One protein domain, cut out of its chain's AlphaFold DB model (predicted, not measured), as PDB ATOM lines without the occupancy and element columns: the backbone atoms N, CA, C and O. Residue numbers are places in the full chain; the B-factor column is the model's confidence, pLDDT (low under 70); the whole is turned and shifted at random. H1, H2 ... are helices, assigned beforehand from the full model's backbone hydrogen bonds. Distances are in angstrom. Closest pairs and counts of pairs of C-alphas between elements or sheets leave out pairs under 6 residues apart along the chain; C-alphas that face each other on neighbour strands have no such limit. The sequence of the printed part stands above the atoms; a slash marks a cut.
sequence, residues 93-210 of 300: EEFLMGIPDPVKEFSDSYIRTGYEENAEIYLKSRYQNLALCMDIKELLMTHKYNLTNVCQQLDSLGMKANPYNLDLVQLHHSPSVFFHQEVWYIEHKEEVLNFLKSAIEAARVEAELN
ATOM      1  N   GLU A  93     -10.950  61.070 -24.229       85.69
ATOM      2  CA  GLU A  93     -10.203  61.850 -23.248       85.69
ATOM      3  C   GLU A  93     -10.589  61.488 -21.810       85.69
ATOM      4  O   GLU A  93      -9.716  61.235 -20.980       85.69
ATOM      5  N   GLU A  94     -11.887  61.424 -21.508       87.69
ATOM      6  CA  GLU A  94     -12.388  61.029 -20.186       87.69
ATOM      7  C   GLU A  94     -12.017  59.589 -19.840       87.69
ATOM      8  O   GLU A  94     -11.603  59.306 -18.711       87.69
ATOM      9  N   PHE A  95     -12.094  58.693 -20.822       90.62
ATOM     10  CA  PHE A  95     -11.653  57.316 -20.678       90.62
ATOM     11  C   PHE A  95     -10.168  57.234 -20.304       90.62
ATOM     12  O   PHE A  95      -9.807  56.563 -19.335       90.62
ATOM     13  N   LEU A  96      -9.311  57.968 -21.019       86.06
ATOM     14  CA  LEU A  96      -7.865  57.988 -20.790       86.06
ATOM     15  C   LEU A  96      -7.464  58.691 -19.483       86.06
ATOM     16  O   LEU A  96      -6.427  58.360 -18.911       86.06
ATOM     17  N   MET A  97      -8.279  59.616 -18.959       83.56
ATOM     18  CA  MET A  97      -8.074  60.161 -17.609       83.56
ATOM     19  C   MET A  97      -8.273  59.094 -16.523       83.56
ATOM     20  O   MET A  97      -7.562  59.106 -15.518       83.56
ATOM     21  N   GLY A  98      -9.231  58.183 -16.715       84.38
ATOM     22  CA  GLY A  98      -9.477  57.068 -15.800       84.38
ATOM     23  C   GLY A  98      -8.487  55.912 -15.970       84.38
ATOM     24  O   GLY A  98      -8.067  55.315 -14.979       84.38
ATOM     25  N   ILE A  99      -8.103  55.609 -17.215       86.44
ATOM     26  CA  ILE A  99      -7.202  54.508 -17.582       86.44
ATOM     27  C   ILE A  99      -6.104  55.052 -18.514       86.44
ATOM     28  O   ILE A  99      -6.266  55.029 -19.734       86.44
ATOM     29  N   PRO A 100      -4.966  55.526 -17.968       80.31
ATOM     30  CA  PRO A 100      -3.924  56.189 -18.760       80.31
ATOM     31  C   PRO A 100      -3.220  55.295 -19.790       80.31
ATOM     32  O   PRO A 100      -2.750  55.787 -20.813       80.31
ATOM     33  N   ASP A 101      -3.128  53.990 -19.522       87.69
ATOM     34  CA  ASP A 101      -2.532  52.999 -20.426       87.69
ATOM     35  C   ASP A 101      -3.508  51.829 -20.641       87.69
ATOM     36  O   ASP A 101      -3.366  50.762 -20.032       87.69
ATOM     37  N   PRO A 102      -4.537  52.022 -21.486       90.69
ATOM     38  CA  PRO A 102      -5.569  51.013 -21.686       90.69
ATOM     39  C   PRO A 102      -5.031  49.788 -22.428       90.69
ATOM     40  O   PRO A 102      -5.490  48.671 -22.200       90.69
ATOM     41  N   VAL A 103      -4.011  49.959 -23.278       90.25
ATOM     42  CA  VAL A 103      -3.382  48.829 -23.971       90.25
ATOM     43  C   VAL A 103      -2.804  47.867 -22.949       90.25
ATOM     44  O   VAL A 103      -3.061  46.669 -23.038       90.25
ATOM     45  N   LYS A 104      -2.070  48.374 -21.958       91.06
ATOM     46  CA  LYS A 104      -1.531  47.547 -20.884       91.06
ATOM     47  C   LYS A 104      -2.630  46.972 -19.988       91.06
ATOM     48  O   LYS A 104      -2.658  45.760 -19.793       91.06
ATOM     49  N   GLU A 105      -3.558  47.806 -19.518       90.25
ATOM     50  CA  GLU A 105      -4.623  47.404 -18.584       90.25
ATOM     51  C   GLU A 105      -5.463  46.227 -19.112       90.25
ATOM     52  O   GLU A 105      -5.740  45.254 -18.400       90.25
ATOM     53  N   PHE A 106      -5.828  46.275 -20.396       90.75
ATOM     54  CA  PHE A 106      -6.672  45.255 -21.018       90.75
ATOM     55  C   PHE A 106      -5.890  44.125 -21.695       90.75
ATOM     56  O   PHE A 106      -6.471  43.085 -21.991       90.75
ATOM     57  N   SER A 107      -4.575  44.257 -21.898       85.75
ATOM     58  CA  SER A 107      -3.735  43.140 -22.376       85.75
ATOM     59  C   SER A 107      -3.221  42.256 -21.239       85.75
ATOM     60  O   SER A 107      -2.743  41.145 -21.488       85.75
ATOM     61  N   ASP A 108      -3.314  42.719 -19.990       81.31
ATOM     62  CA  ASP A 108      -2.808  41.976 -18.845       81.31
ATOM     63  C   ASP A 108      -3.520  40.625 -18.654       81.31
ATOM     64  O   ASP A 108      -4.742  40.476 -18.778       81.31
ATOM     65  N   SER A 109      -2.710  39.625 -18.300       70.06
ATOM     66  CA  SER A 109      -3.097  38.211 -18.219       70.06
ATOM     67  C   SER A 109      -3.695  37.787 -16.869       70.06
ATOM     68  O   SER A 109      -3.709  36.589 -16.546       70.06
ATOM     69  N   TYR A 110      -4.151  38.745 -16.056       75.31
ATOM     70  CA  TYR A 110      -4.841  38.433 -14.808       75.31
ATOM     71  C   TYR A 110      -6.222  37.830 -15.076       75.31
ATOM     72  O   TYR A 110      -6.859  38.124 -16.087       75.31
ATOM     73  N   ILE A 111      -6.655  36.945 -14.173       73.81
ATOM     74  CA  ILE A 111      -7.988  36.346 -14.246       73.81
ATOM     75  C   ILE A 111      -9.007  37.426 -13.927       73.81
ATOM     76  O   ILE A 111      -8.939  38.052 -12.869       73.81
ATOM     77  N   ARG A 112      -9.938  37.637 -14.853       79.75
ATOM     78  CA  ARG A 112     -11.057  38.549 -14.674       79.75
ATOM     79  C   ARG A 112     -12.178  37.808 -13.955       79.75
ATOM     80  O   ARG A 112     -12.494  36.680 -14.320       79.75
ATOM     81  N   THR A 113     -12.742  38.420 -12.919       75.44
ATOM     82  CA  THR A 113     -13.792  37.806 -12.095       75.44
ATOM     83  C   THR A 113     -14.964  38.757 -11.913       75.44
ATOM     84  O   THR A 113     -14.748  39.965 -11.789       75.44
ATOM     85  N   GLY A 114     -16.179  38.225 -11.807       71.69
ATOM     86  CA  GLY A 114     -17.377  39.010 -11.489       71.69
ATOM     87  C   GLY A 114     -18.056  39.648 -12.702       71.69
ATOM     88  O   GLY A 114     -18.773  40.635 -12.553       71.69
ATOM     89  N   TYR A 115     -17.815  39.120 -13.903       82.25
ATOM     90  CA  TYR A 115     -18.589  39.457 -15.106       82.25
ATOM     91  C   TYR A 115     -18.651  38.314 -16.131       82.25
ATOM     92  O   TYR A 115     -18.900  38.548 -17.309       82.25
ATOM     93  N   GLU A 116     -18.464  37.070 -15.695       83.88
ATOM     94  CA  GLU A 116     -18.384  35.861 -16.521       83.88
ATOM     95  C   GLU A 116     -19.630  35.675 -17.403       83.88
ATOM     96  O   GLU A 116     -19.524  35.426 -18.604       83.88
ATOM     97  N   GLU A 117     -20.819  35.861 -16.829       84.12
ATOM     98  CA  GLU A 117     -22.095  35.748 -17.547       84.12
ATOM     99  C   GLU A 117     -22.284  36.901 -18.543       84.12
ATOM    100  O   GLU A 117     -22.715  36.691 -19.678       84.12
ATOM    101  N   ASN A 118     -21.879  38.111 -18.155       87.62
ATOM    102  CA  ASN A 118     -21.926  39.294 -19.014       87.62
ATOM    103  C   ASN A 118     -20.929  39.210 -20.178       87.62
ATOM    104  O   ASN A 118     -21.240  39.652 -21.283       87.62
ATOM    105  N   ALA A 119     -19.777  38.571 -19.974       90.06
ATOM    106  CA  ALA A 119     -18.813  38.269 -21.024       90.06
ATOM    107  C   ALA A 119     -19.399  37.308 -22.071       90.06
ATOM    108  O   ALA A 119     -19.279  37.551 -23.272       90.06
ATOM    109  N   GLU A 120     -20.088  36.246 -21.636       90.44
ATOM    110  CA  GLU A 120     -20.756  35.310 -22.546       90.44
ATOM    111  C   GLU A 120     -21.861  36.005 -23.362       90.44
ATOM    112  O   GLU A 120     -21.957  35.811 -24.578       90.44
ATOM    113  N   ILE A 121     -22.670  36.846 -22.709       88.88
ATOM    114  CA  ILE A 121     -23.728  37.638 -23.351       88.88
ATOM    115  C   ILE A 121     -23.138  38.602 -24.393       88.88
ATOM    116  O   ILE A 121     -23.603  38.631 -25.538       88.88
ATOM    117  N   TYR A 122     -22.088  39.341 -24.029       90.44
ATOM    118  CA  TYR A 122     -21.400  40.271 -24.922       90.44
ATOM    119  C   TYR A 122     -20.875  39.570 -26.181       90.44
ATOM    120  O   TYR A 122     -21.160  39.997 -27.300       90.44
ATOM    121  N   LEU A 123     -20.179  38.440 -26.022       91.69
ATOM    122  CA  LEU A 123     -19.613  37.700 -27.151       91.69
ATOM    123  C   LEU A 123     -20.687  37.149 -28.097       91.69
ATOM    124  O   LEU A 123     -20.517  37.218 -29.317       91.69
ATOM    125  N   LYS A 124     -21.804  36.638 -27.561       88.81
ATOM    126  CA  LYS A 124     -22.948  36.169 -28.365       88.81
ATOM    127  C   LYS A 124     -23.610  37.294 -29.161       88.81
ATOM    128  O   LYS A 124     -24.096  37.046 -30.262       88.81
ATOM    129  N   SER A 125     -23.639  38.502 -28.602       87.56
ATOM    130  CA  SER A 125     -24.147  39.700 -29.274       87.56
ATOM    131  C   SER A 125     -23.202  40.157 -30.390       87.56
ATOM    132  O   SER A 125     -23.620  40.356 -31.533       87.56
ATOM    133  N   ARG A 126     -21.906  40.261 -30.079       90.00
ATOM    134  CA  ARG A 126     -20.889  40.786 -30.993       90.00
ATOM    135  C   ARG A 126     -20.637  39.865 -32.183       90.00
ATOM    136  O   ARG A 126     -20.567  40.340 -33.314       90.00
ATOM    137  N   TYR A 127     -20.526  38.555 -31.963       90.88
ATOM    138  CA  TYR A 127     -20.139  37.597 -33.000       90.88
ATOM    139  C   TYR A 127     -21.301  36.684 -33.393       90.88
ATOM    140  O   TYR A 127     -21.706  35.779 -32.658       90.88
ATOM    141  N   GLN A 128     -21.808  36.876 -34.614       85.56
ATOM    142  CA  GLN A 128     -22.857  36.019 -35.168       85.56
ATOM    143  C   GLN A 128     -22.407  34.558 -35.230       85.56
ATOM    144  O   GLN A 128     -21.305  34.250 -35.678       85.56
ATOM    145  N   ASN A 129     -23.306  33.654 -34.835       85.25
ATOM    146  CA  ASN A 129     -23.100  32.204 -34.860       85.25
ATOM    147  C   ASN A 129     -21.935  31.694 -33.994       85.25
ATOM    148  O   ASN A 129     -21.591  30.520 -34.103       85.25
ATOM    149  N   LEU A 130     -21.363  32.511 -33.099       88.50
ATOM    150  CA  LEU A 130     -20.255  32.085 -32.238       88.50
ATOM    151  C   LEU A 130     -20.594  30.809 -31.454       88.50
ATOM    152  O   LEU A 130     -19.830  29.848 -31.482       88.50
ATOM    153  N   ALA A 131     -21.785  30.764 -30.852       87.50
ATOM    154  CA  ALA A 131     -22.274  29.610 -30.094       87.50
ATOM    155  C   ALA A 131     -22.503  28.343 -30.946       87.50
ATOM    156  O   ALA A 131     -22.641  27.258 -30.393       87.50
ATOM    157  N   LEU A 132     -22.574  28.466 -32.279       86.88
ATOM    158  CA  LEU A 132     -22.663  27.320 -33.192       86.88
ATOM    159  C   LEU A 132     -21.280  26.786 -33.579       86.88
ATOM    160  O   LEU A 132     -21.159  25.624 -33.960       86.88
ATOM    161  N   CYS A 133     -20.253  27.635 -33.523       87.75
ATOM    162  CA  CYS A 133     -18.908  27.308 -33.983       87.75
ATOM    163  C   CYS A 133     -17.972  26.887 -32.847       87.75
ATOM    164  O   CYS A 133     -17.035  26.131 -33.098       87.75
ATOM    165  N   MET A 134     -18.182  27.394 -31.629       91.50
ATOM    166  CA  MET A 134     -17.253  27.231 -30.511       91.50
ATOM    167  C   MET A 134     -17.975  27.137 -29.165       91.50
ATOM    168  O   MET A 134     -19.054  27.699 -28.979       91.50
ATOM    169  N   ASP A 135     -17.333  26.464 -28.208       93.81
ATOM    170  CA  ASP A 135     -17.718  26.528 -26.799       93.81
ATOM    171  C   ASP A 135     -17.224  27.854 -26.202       93.81
ATOM    172  O   ASP A 135     -16.025  28.070 -26.013       93.81
ATOM    173  N   ILE A 136     -18.164  28.765 -25.933       93.50
ATOM    174  CA  ILE A 136     -17.860  30.114 -25.439       93.50
ATOM    175  C   ILE A 136     -17.267  30.067 -24.028       93.50
ATOM    176  O   ILE A 136     -16.398  30.879 -23.712       93.50
ATOM    177  N   LYS A 137     -17.690  29.116 -23.187       91.75
ATOM    178  CA  LYS A 137     -17.179  29.006 -21.817       91.75
ATOM    179  C   LYS A 137     -15.734  28.540 -21.825       91.75
ATOM    180  O   LYS A 137     -14.907  29.136 -21.144       91.75
ATOM    181  N   GLU A 138     -15.415  27.536 -22.639       92.88
ATOM    182  CA  GLU A 138     -14.034  27.069 -22.802       92.88
ATOM    183  C   GLU A 138     -13.126  28.170 -23.369       92.88
ATOM    184  O   GLU A 138     -12.010  28.378 -22.884       92.88
ATOM    185  N   LEU A 139     -13.624  28.931 -24.351       94.00
ATOM    186  CA  LEU A 139     -12.910  30.072 -24.922       94.00
ATOM    187  C   LEU A 139     -12.626  31.147 -23.862       94.00
ATOM    188  O   LEU A 139     -11.488  31.588 -23.716       94.00
ATOM    189  N   LEU A 140     -13.633  31.538 -23.078       93.12
ATOM    190  CA  LEU A 140     -13.462  32.500 -21.989       93.12
ATOM    191  C   LEU A 140     -12.476  31.990 -20.930       93.12
ATOM    192  O   LEU A 140     -11.571  32.727 -20.542       93.12
ATOM    193  N   MET A 141     -12.584  30.728 -20.505       91.31
ATOM    194  CA  MET A 141     -11.676  30.132 -19.517       91.31
ATOM    195  C   MET A 141     -10.226  30.088 -20.008       91.31
ATOM    196  O   MET A 141      -9.319  30.464 -19.261       91.31
ATOM    197  N   THR A 142     -10.000  29.709 -21.269       92.69
ATOM    198  CA  THR A 142      -8.663  29.676 -21.891       92.69
ATOM    199  C   THR A 142      -7.995  31.053 -21.859       92.69
ATOM    200  O   THR A 142      -6.792  31.169 -21.619       92.69
ATOM    201  N   HIS A 143      -8.791  32.110 -22.021       91.44
ATOM    202  CA  HIS A 143      -8.337  33.498 -21.991       91.44
ATOM    203  C   HIS A 143      -8.503  34.168 -20.628       91.44
ATOM    204  O   HIS A 143      -8.351  35.386 -20.525       91.44
ATOM    205  N   LYS A 144      -8.788  33.395 -19.573       90.50
ATOM    206  CA  LYS A 144      -8.970  33.902 -18.206       90.50
ATOM    207  C   LYS A 144      -9.997  35.044 -18.119       90.50
ATOM    208  O   LYS A 144      -9.820  35.977 -17.337       90.50
ATOM    209  N   TYR A 145     -11.040  34.963 -18.941       90.00
ATOM    210  CA  TYR A 145     -12.117  35.946 -19.080       90.00
ATOM    211  C   TYR A 145     -11.676  37.341 -19.561       90.00
ATOM    212  O   TYR A 145     -12.431  38.298 -19.433       90.00
ATOM    213  N   ASN A 146     -10.488  37.473 -20.161       92.19
ATOM    214  CA  ASN A 146     -10.053  38.710 -20.813       92.19
ATOM    215  C   ASN A 146     -10.759  38.864 -22.176       92.19
ATOM    216  O   ASN A 146     -10.387  38.205 -23.154       92.19
ATOM    217  N   LEU A 147     -11.787  39.717 -22.237       93.44
ATOM    218  CA  LEU A 147     -12.608  39.912 -23.436       93.44
ATOM    219  C   LEU A 147     -11.809  40.513 -24.587       93.44
ATOM    220  O   LEU A 147     -12.036  40.144 -25.739       93.44
ATOM    221  N   THR A 148     -10.853  41.389 -24.289       94.12
ATOM    222  CA  THR A 148      -9.999  42.023 -25.300       94.12
ATOM    223  C   THR A 148      -9.212  40.980 -26.091       94.12
ATOM    224  O   THR A 148      -9.201  41.003 -27.325       94.12
ATOM    225  N   ASN A 149      -8.601  40.022 -25.392       94.56
ATOM    226  CA  ASN A 149      -7.836  38.937 -25.999       94.56
ATOM    227  C   ASN A 149      -8.736  37.959 -26.762       94.56
ATOM    228  O   ASN A 149      -8.371  37.521 -27.854       94.56
ATOM    229  N   VAL A 150      -9.912  37.638 -26.214       94.81
ATOM    230  CA  VAL A 150     -10.888  36.773 -26.893       94.81
ATOM    231  C   VAL A 150     -11.353  37.412 -28.199       94.81
ATOM    232  O   VAL A 150     -11.295  36.767 -29.244       94.81
ATOM    233  N   CYS A 151     -11.755  38.685 -28.171       94.62
ATOM    234  CA  CYS A 151     -12.184  39.405 -29.369       94.62
ATOM    235  C   CYS A 151     -11.060  39.463 -30.405       94.62
ATOM    236  O   CYS A 151     -11.279  39.122 -31.562       94.62
ATOM    237  N   GLN A 152      -9.831  39.771 -29.983       93.81
ATOM    238  CA  GLN A 152      -8.678  39.788 -30.882       93.81
ATOM    239  C   GLN A 152      -8.425  38.428 -31.552       93.81
ATOM    240  O   GLN A 152      -8.094  38.381 -32.739       93.81
ATOM    241  N   GLN A 153      -8.604  37.317 -30.830       94.44
ATOM    242  CA  GLN A 153      -8.521  35.991 -31.437       94.44
ATOM    243  C   GLN A 153      -9.657  35.760 -32.438       94.44
ATOM    244  O   GLN A 153      -9.388  35.321 -33.555       94.44
ATOM    245  N   LEU A 154     -10.904  36.051 -32.071       94.75
ATOM    246  CA  LEU A 154     -12.063  35.853 -32.949       94.75
ATOM    247  C   LEU A 154     -11.955  36.688 -34.233       94.75
ATOM    248  O   LEU A 154     -12.197  36.170 -35.326       94.75
ATOM    249  N   ASP A 155     -11.497  37.933 -34.114       92.94
ATOM    250  CA  ASP A 155     -11.228  38.825 -35.241       92.94
ATOM    251  C   ASP A 155     -10.117  38.252 -36.139       92.94
ATOM    252  O   ASP A 155     -10.249  38.233 -37.364       92.94
ATOM    253  N   SER A 156      -9.050  37.694 -35.550       93.38
ATOM    254  CA  SER A 156      -7.962  37.047 -36.304       93.38
ATOM    255  C   SER A 156      -8.397  35.773 -37.042       93.38
ATOM    256  O   SER A 156      -7.832  35.436 -38.082       93.38
ATOM    257  N   LEU A 157      -9.434  35.094 -36.541       92.06
ATOM    258  CA  LEU A 157     -10.079  33.955 -37.201       92.06
ATOM    259  C   LEU A 157     -11.053  34.392 -38.309       92.06
ATOM    260  O   LEU A 157     -11.647  33.544 -38.975       92.06
ATOM    261  N   GLY A 158     -11.223  35.701 -38.522       90.81
ATOM    262  CA  GLY A 158     -12.113  36.263 -39.533       90.81
ATOM    263  C   GLY A 158     -13.589  36.231 -39.139       90.81
ATOM    264  O   GLY A 158     -14.451  36.336 -40.015       90.81
ATOM    265  N   MET A 159     -13.911  36.072 -37.849       90.44
ATOM    266  CA  MET A 159     -15.298  36.178 -37.401       90.44
ATOM    267  C   MET A 159     -15.783  37.619 -37.546       90.44
ATOM    268  O   MET A 159     -15.107  38.572 -37.167       90.44
ATOM    269  N   LYS A 160     -16.984  37.788 -38.100       86.56
ATOM    270  CA  LYS A 160     -17.566  39.112 -38.304       86.56
ATOM    271  C   LYS A 160     -18.123  39.651 -36.986       86.56
ATOM    272  O   LYS A 160     -19.160  39.169 -36.522       86.56
ATOM    273  N   ALA A 161     -17.465  40.666 -36.436       87.75
ATOM    274  CA  ALA A 161     -18.010  41.473 -35.355       87.75
ATOM    275  C   ALA A 161     -19.144  42.370 -35.880       87.75
ATOM    276  O   ALA A 161     -19.029  42.991 -36.940       87.75
ATOM    277  N   ASN A 162     -20.246  42.431 -35.140       83.69
ATOM    278  CA  ASN A 162     -21.275  43.447 -35.306       83.69
ATOM    279  C   ASN A 162     -21.084  44.530 -34.243       83.69
ATOM    280  O   ASN A 162     -20.631  44.202 -33.143       83.69
ATOM    281  N   PRO A 163     -21.459  45.786 -34.543       73.75
ATOM    282  CA  PRO A 163     -21.483  46.840 -33.542       73.75
ATOM    283  C   PRO A 163     -22.296  46.384 -32.337       73.75
ATOM    284  O   PRO A 163     -23.436  45.927 -32.492       73.75
ATOM    285  N   TYR A 164     -21.702  46.479 -31.153       70.38
ATOM    286  CA  TYR A 164     -22.411  46.145 -29.935       70.38
ATOM    287  C   TYR A 164     -23.509  47.180 -29.691       70.38
ATOM    288  O   TYR A 164     -23.254  48.381 -29.652       70.38
ATOM    289  N   ASN A 165     -24.748  46.711 -29.550       66.81
ATOM    290  CA  ASN A 165     -25.883  47.557 -29.219       66.81
ATOM    291  C   ASN A 165     -26.417  47.149 -27.843       66.81
ATOM    292  O   ASN A 165     -27.046  46.097 -27.709       66.81
ATOM    293  N   LEU A 166     -26.155  47.991 -26.842       63.06
ATOM    294  CA  LEU A 166     -26.602  47.808 -25.459       63.06
ATOM    295  C   LEU A 166     -28.130  47.729 -25.341       63.06
ATOM    296  O   LEU A 166     -28.628  46.969 -24.517       63.06
ATOM    297  N   ASP A 167     -28.876  48.421 -26.201       58.81
ATOM    298  CA  ASP A 167     -30.344  48.447 -26.155       58.81
ATOM    299  C   ASP A 167     -30.970  47.125 -26.623       58.81
ATOM    300  O   ASP A 167     -32.138  46.843 -26.352       58.81
ATOM    301  N   LEU A 168     -30.196  46.296 -27.332       63.44
ATOM    302  CA  LEU A 168     -30.632  44.991 -27.833       63.44
ATOM    303  C   LEU A 168     -30.214  43.830 -26.923       63.44
ATOM    304  O   LEU A 168     -30.549  42.680 -27.217       63.44
ATOM    305  N   VAL A 169     -29.482  44.103 -25.839       70.50
ATOM    306  CA  VAL A 169     -28.851  43.079 -25.005       70.50
ATOM    307  C   VAL A 169     -29.241  43.263 -23.545       70.50
ATOM    308  O   VAL A 169     -28.925  44.266 -22.916       70.50
ATOM    309  N   GLN A 170     -29.888  42.249 -22.972       71.50
ATOM    310  CA  GLN A 170     -30.125  42.193 -21.532       71.50
ATOM    311  C   GLN A 170     -28.899  41.590 -20.845       71.50
ATOM    312  O   GLN A 170     -28.612  40.404 -21.007       71.50
ATOM    313  N   LEU A 171     -28.167  42.423 -20.105       76.12
ATOM    314  CA  LEU A 171     -27.063  41.984 -19.253       76.12
ATOM    315  C   LEU A 171     -27.592  41.250 -18.015       76.12
ATOM    316  O   LEU A 171     -28.684  41.535 -17.517       76.12
ATOM    317  N   HIS A 172     -26.793  40.318 -17.506       72.94
ATOM    318  CA  HIS A 172     -27.011  39.706 -16.206       72.94
ATOM    319  C   HIS A 172     -26.741  40.723 -15.086       72.94
ATOM    320  O   HIS A 172     -25.894  41.610 -15.236       72.94
ATOM    321  N   HIS A 173     -27.480  40.600 -13.978       67.50
ATOM    322  CA  HIS A 173     -27.552  41.581 -12.893       67.50
ATOM    323  C   HIS A 173     -26.179  42.139 -12.468       67.50
ATOM    324  O   HIS A 173     -25.231  41.386 -12.246       67.50
ATOM    325  N   SER A 174     -26.114  43.468 -12.321       65.56
ATOM    326  CA  SER A 174     -24.972  44.242 -11.806       65.56
ATOM    327  C   SER A 174     -23.629  43.996 -12.521       65.56
ATOM    328  O   SER A 174     -22.666  43.565 -11.881       65.56
ATOM    329  N   PRO A 175     -23.519  44.292 -13.834       72.38
ATOM    330  CA  PRO A 175     -22.230  44.293 -14.526       72.38
ATOM    331  C   PRO A 175     -21.208  45.185 -13.805       72.38
ATOM    332  O   PRO A 175     -21.504  46.310 -13.400       72.38
ATOM    333  N   SER A 176     -19.985  44.677 -13.634       79.88
ATOM    334  CA  SER A 176     -18.924  45.434 -12.971       79.88
ATOM    335  C   SER A 176     -18.523  46.665 -13.794       79.88
ATOM    336  O   SER A 176     -18.555  46.649 -15.025       79.88
ATOM    337  N   VAL A 177     -18.079  47.733 -13.124       81.69
ATOM    338  CA  VAL A 177     -17.512  48.920 -13.802       81.69
ATOM    339  C   VAL A 177     -16.386  48.510 -14.753       81.69
ATOM    340  O   VAL A 177     -16.300  49.010 -15.871       81.69
ATOM    341  N   PHE A 178     -15.573  47.542 -14.327       85.31
ATOM    342  CA  PHE A 178     -14.481  47.006 -15.122       85.31
ATOM    343  C   PHE A 178     -14.964  46.386 -16.444       85.31
ATOM    344  O   PHE A 178     -14.396  46.665 -17.498       85.31
ATOM    345  N   PHE A 179     -16.040  45.591 -16.413       87.38
ATOM    346  CA  PHE A 179     -16.640  45.022 -17.624       87.38
ATOM    347  C   PHE A 179     -17.057  46.112 -18.612       87.38
ATOM    348  O   PHE A 179     -16.753  46.015 -19.798       87.38
ATOM    349  N   HIS A 180     -17.711  47.168 -18.124       85.94
ATOM    350  CA  HIS A 180     -18.117  48.281 -18.975       85.94
ATOM    351  C   HIS A 180     -16.924  49.003 -19.599       85.94
ATOM    352  O   HIS A 180     -16.959  49.300 -20.789       85.94
ATOM    353  N   GLN A 181     -15.864  49.238 -18.826       88.62
ATOM    354  CA  GLN A 181     -14.637  49.855 -19.326       88.62
ATOM    355  C   GLN A 181     -13.956  48.990 -20.395       88.62
ATOM    356  O   GLN A 181     -13.518  49.520 -21.414       88.62
ATOM    357  N   GLU A 182     -13.893  47.669 -20.194       91.50
ATOM    358  CA  GLU A 182     -13.305  46.750 -21.172       91.50
ATOM    359  C   GLU A 182     -14.140  46.678 -22.456       91.50
ATOM    360  O   GLU A 182     -13.590  46.791 -23.549       91.50
ATOM    361  N   VAL A 183     -15.466  46.550 -22.348       90.62
ATOM    362  CA  VAL A 183     -16.364  46.569 -23.512       90.62
ATOM    363  C   VAL A 183     -16.241  47.890 -24.265       90.62
ATOM    364  O   VAL A 183     -16.073  47.882 -25.481       90.62
ATOM    365  N   TRP A 184     -16.254  49.022 -23.556       90.75
ATOM    366  CA  TRP A 184     -16.097  50.338 -24.173       90.75
ATOM    367  C   TRP A 184     -14.765  50.452 -24.921       90.75
ATOM    368  O   TRP A 184     -14.748  50.895 -26.071       90.75
ATOM    369  N   TYR A 185     -13.670  49.979 -24.315       92.75
ATOM    370  CA  TYR A 185     -12.362  49.925 -24.961       92.75
ATOM    371  C   TYR A 185     -12.366  49.056 -26.219       92.75
ATOM    372  O   TYR A 185     -11.780  49.457 -27.220       92.75
ATOM    373  N   ILE A 186     -13.019  47.890 -26.205       92.81
ATOM    374  CA  ILE A 186     -13.107  47.014 -27.382       92.81
ATOM    375  C   ILE A 186     -13.862  47.710 -28.522       92.81
ATOM    376  O   ILE A 186     -13.407  47.653 -29.666       92.81
ATOM    377  N   GLU A 187     -14.974  48.388 -28.227       90.69
ATOM    378  CA  GLU A 187     -15.765  49.098 -29.240       90.69
ATOM    379  C   GLU A 187     -15.043  50.338 -29.805       90.69
ATOM    380  O   GLU A 187     -15.185  50.630 -30.990       90.69
ATOM    381  N   HIS A 188     -14.211  51.020 -29.006       91.62
ATOM    382  CA  HIS A 188     -13.507  52.257 -29.397       91.62
ATOM    383  C   HIS A 188     -11.993  52.070 -29.592       91.62
ATOM    384  O   HIS A 188     -11.235  53.040 -29.655       91.62
ATOM    385  N   LYS A 189     -11.518  50.823 -29.710       92.00
ATOM    386  CA  LYS A 189     -10.083  50.486 -29.711       92.00
ATOM    387  C   LYS A 189      -9.296  51.261 -30.765       92.00
ATOM    388  O   LYS A 189      -8.211  51.765 -30.481       92.00
ATOM    389  N   GLU A 190      -9.820  51.355 -31.986       92.19
ATOM    390  CA  GLU A 190      -9.149  52.078 -33.073       92.19
ATOM    391  C   GLU A 190      -9.053  53.579 -32.794       92.19
ATOM    392  O   GLU A 190      -8.003  54.179 -33.025       92.19
ATOM    393  N   GLU A 191     -10.119  54.174 -32.260       93.31
ATOM    394  CA  GLU A 191     -10.171  55.593 -31.919       93.31
ATOM    395  C   GLU A 191      -9.168  55.929 -30.812       93.31
ATOM    396  O   GLU A 191      -8.332  56.818 -30.984       93.31
ATOM    397  N   VAL A 192      -9.154  55.132 -29.739       92.62
ATOM    398  CA  VAL A 192      -8.191  55.246 -28.633       92.62
ATOM    399  C   VAL A 192      -6.753  55.132 -29.144       92.62
ATOM    400  O   VAL A 192      -5.903  55.965 -28.826       92.62
ATOM    401  N   LEU A 193      -6.454  54.127 -29.975       92.25
ATOM    402  CA  LEU A 193      -5.106  53.937 -30.520       92.25
ATOM    403  C   LEU A 193      -4.684  55.086 -31.444       92.25
ATOM    404  O   LEU A 193      -3.514  55.472 -31.441       92.25
ATOM    405  N   ASN A 194      -5.604  55.636 -32.235       93.31
ATOM    406  CA  ASN A 194      -5.326  56.779 -33.102       93.31
ATOM    407  C   ASN A 194      -5.100  58.063 -32.295       93.31
ATOM    408  O   ASN A 194      -4.187  58.828 -32.623       93.31
ATOM    409  N   PHE A 195      -5.861  58.267 -31.219       91.69
ATOM    410  CA  PHE A 195      -5.665  59.380 -30.293       91.69
ATOM    411  C   PHE A 195      -4.282  59.314 -29.634       91.69
ATOM    412  O   PHE A 195      -3.510  60.267 -29.722       91.69
ATOM    413  N   LEU A 196      -3.914  58.157 -29.069       88.38
ATOM    414  CA  LEU A 196      -2.603  57.948 -28.442       88.38
ATOM    415  C   LEU A 196      -1.449  58.170 -29.431       88.38
ATOM    416  O   LEU A 196      -0.481  58.855 -29.106       88.38
ATOM    417  N   LYS A 197      -1.557  57.648 -30.661       91.38
ATOM    418  CA  LYS A 197      -0.555  57.886 -31.716       91.38
ATOM    419  C   LYS A 197      -0.419  59.368 -32.057       91.38
ATOM    420  O   LYS A 197       0.700  59.855 -32.192       91.38
ATOM    421  N   SER A 198      -1.540  60.075 -32.180       89.31
ATOM    422  CA  SER A 198      -1.551  61.505 -32.501       89.31
ATOM    423  C   SER A 198      -0.935  62.336 -31.375       89.31
ATOM    424  O   SER A 198      -0.147  63.239 -31.646       89.31
ATOM    425  N   ALA A 199      -1.221  61.992 -30.116       82.81
ATOM    426  CA  ALA A 199      -0.633  62.640 -28.947       82.81
ATOM    427  C   ALA A 199       0.887  62.420 -28.864       82.81
ATOM    428  O   ALA A 199       1.637  63.367 -28.627       82.81
ATOM    429  N   ILE A 200       1.358  61.193 -29.118       85.75
ATOM    430  CA  ILE A 200       2.793  60.873 -29.170       85.75
ATOM    431  C   ILE A 200       3.484  61.662 -30.286       85.75
ATOM    432  O   ILE A 200       4.561  62.217 -30.071       85.75
ATOM    433  N   GLU A 201       2.874  61.733 -31.469       88.00
ATOM    434  CA  GLU A 201       3.444  62.477 -32.590       88.00
ATOM    435  C   GLU A 201       3.498  63.981 -32.309       88.00
ATOM    436  O   GLU A 201       4.525  64.610 -32.558       88.00
ATOM    437  N   ALA A 202       2.443  64.556 -31.725       84.00
ATOM    438  CA  ALA A 202       2.427  65.957 -31.317       84.00
ATOM    439  C   ALA A 202       3.538  66.262 -30.300       84.00
ATOM    440  O   ALA A 202       4.298  67.213 -30.490       84.00
ATOM    441  N   ALA A 203       3.704  65.408 -29.283       79.69
ATOM    442  CA  ALA A 203       4.778  65.535 -28.300       79.69
ATOM    443  C   ALA A 203       6.171  65.414 -28.944       79.69
ATOM    444  O   ALA A 203       7.096  66.137 -28.571       79.69
ATOM    445  N   ARG A 204       6.332  64.535 -29.943       84.94
ATOM    446  CA  ARG A 204       7.583  64.391 -30.699       84.94
ATOM    447  C   ARG A 204       7.913  65.652 -31.498       84.94
ATOM    448  O   ARG A 204       9.053  66.107 -31.458       84.94
ATOM    449  N   VAL A 205       6.933  66.212 -32.207       90.38
ATOM    450  CA  VAL A 205       7.095  67.450 -32.985       90.38
ATOM    451  C   VAL A 205       7.443  68.620 -32.067       90.38
ATOM    452  O   VAL A 205       8.361  69.380 -32.366       90.38
ATOM    453  N   GLU A 206       6.766  68.749 -30.929       87.00
ATOM    454  CA  GLU A 206       7.063  69.791 -29.947       87.00
ATOM    455  C   GLU A 206       8.471  69.639 -29.351       87.00
ATOM    456  O   GLU A 206       9.206  70.621 -29.237       87.00
ATOM    457  N   ALA A 207       8.889  68.412 -29.026       83.75
ATOM    458  CA  ALA A 207      10.239  68.134 -28.543       83.75
ATOM    459  C   ALA A 207      11.323  68.446 -29.591       83.75
ATOM    460  O   ALA A 207      12.422  68.857 -29.227       83.75
ATOM    461  N   GLU A 208      11.025  68.268 -30.880       85.56
ATOM    462  CA  GLU A 208      11.913  68.644 -31.984       85.56
ATOM    463  C   GLU A 208      12.010  70.167 -32.137       85.56
ATOM    464  O   GLU A 208      13.111  70.705 -32.223       85.56
ATOM    465  N   LEU A 209      10.874  70.874 -32.112       87.06
ATOM    466  CA  LEU A 209      10.821  72.338 -32.212       87.06
ATOM    467  C   LEU A 209      11.529  73.029 -31.042       87.06
ATOM    468  O   LEU A 209      12.162  74.068 -31.227       87.06
ATOM    469  N   ASN A 210      11.430  72.445 -29.849       85.44
ATOM    470  CA  ASN A 210      12.072  72.942 -28.637       85.44
ATOM    471  C   ASN A 210      13.461  72.332 -28.401       85.44
ATOM    472  O   ASN A 210      14.079  72.609 -27.368       85.44
TER     473      ASN A 210
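Overview. This is residues 93 to 210 of the 300 residues of an uncharacterized protein of Cuerna arida (UniProt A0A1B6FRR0). A compact body of short helices sends out one long helical arm: three helices, H3, H6 and H7, run the same way with their centres in a triangle, and H8 leaves this body, with residues 197 to 210 sticking out. H5 crosses H3 and H6, H2 crosses H6, H4 sits at a corner beside H3, and H1 is near H8. The printed part has 118 residues with eight named helices, H1 to H8 in chain order, and no named strand, class all helix. The whole is only just compact, close to loose, with a radius of gyration of the C-alphas of 16.2 A and spans of 57 by 31 by 29 A.

Arrangement. H1, residues 93 to 98, is close to but not clearly touching H2, residues 102 to 107 (C-alphas 96 and 102, 7.4 A). H3, residues 116 to 126, touches H4, residues 130 to 133, only at the corner, and only just, with 3 pairs of C-alphas within 8 A; the closest are Lys 124 and Leu 130, 6.2 A. H5, residues 136 to 142, touches H3 at a steep tilt of 60 degrees. The hub H6, residues 147 to 156, touches H2, H5 and H7, residues 177 to 187; C-alphas 148 and 186 are 6.2 A apart. Every O i to N i+4 pair inside the helices is within hydrogen-bond range; H4 is too short for one.

Along the chain. H8, residues 189 to 209, measures 30.3 A from C-alpha 189 at (-10.083, 50.486, -29.711) to C-alpha 209 at (10.821, 72.338, -32.212).

Size, cuts and confidence. The printed part has no cut; the link H6 to H7 is long, 20 residues. pLDDT is under 70 at residues 165 to 168 and 173 to 174.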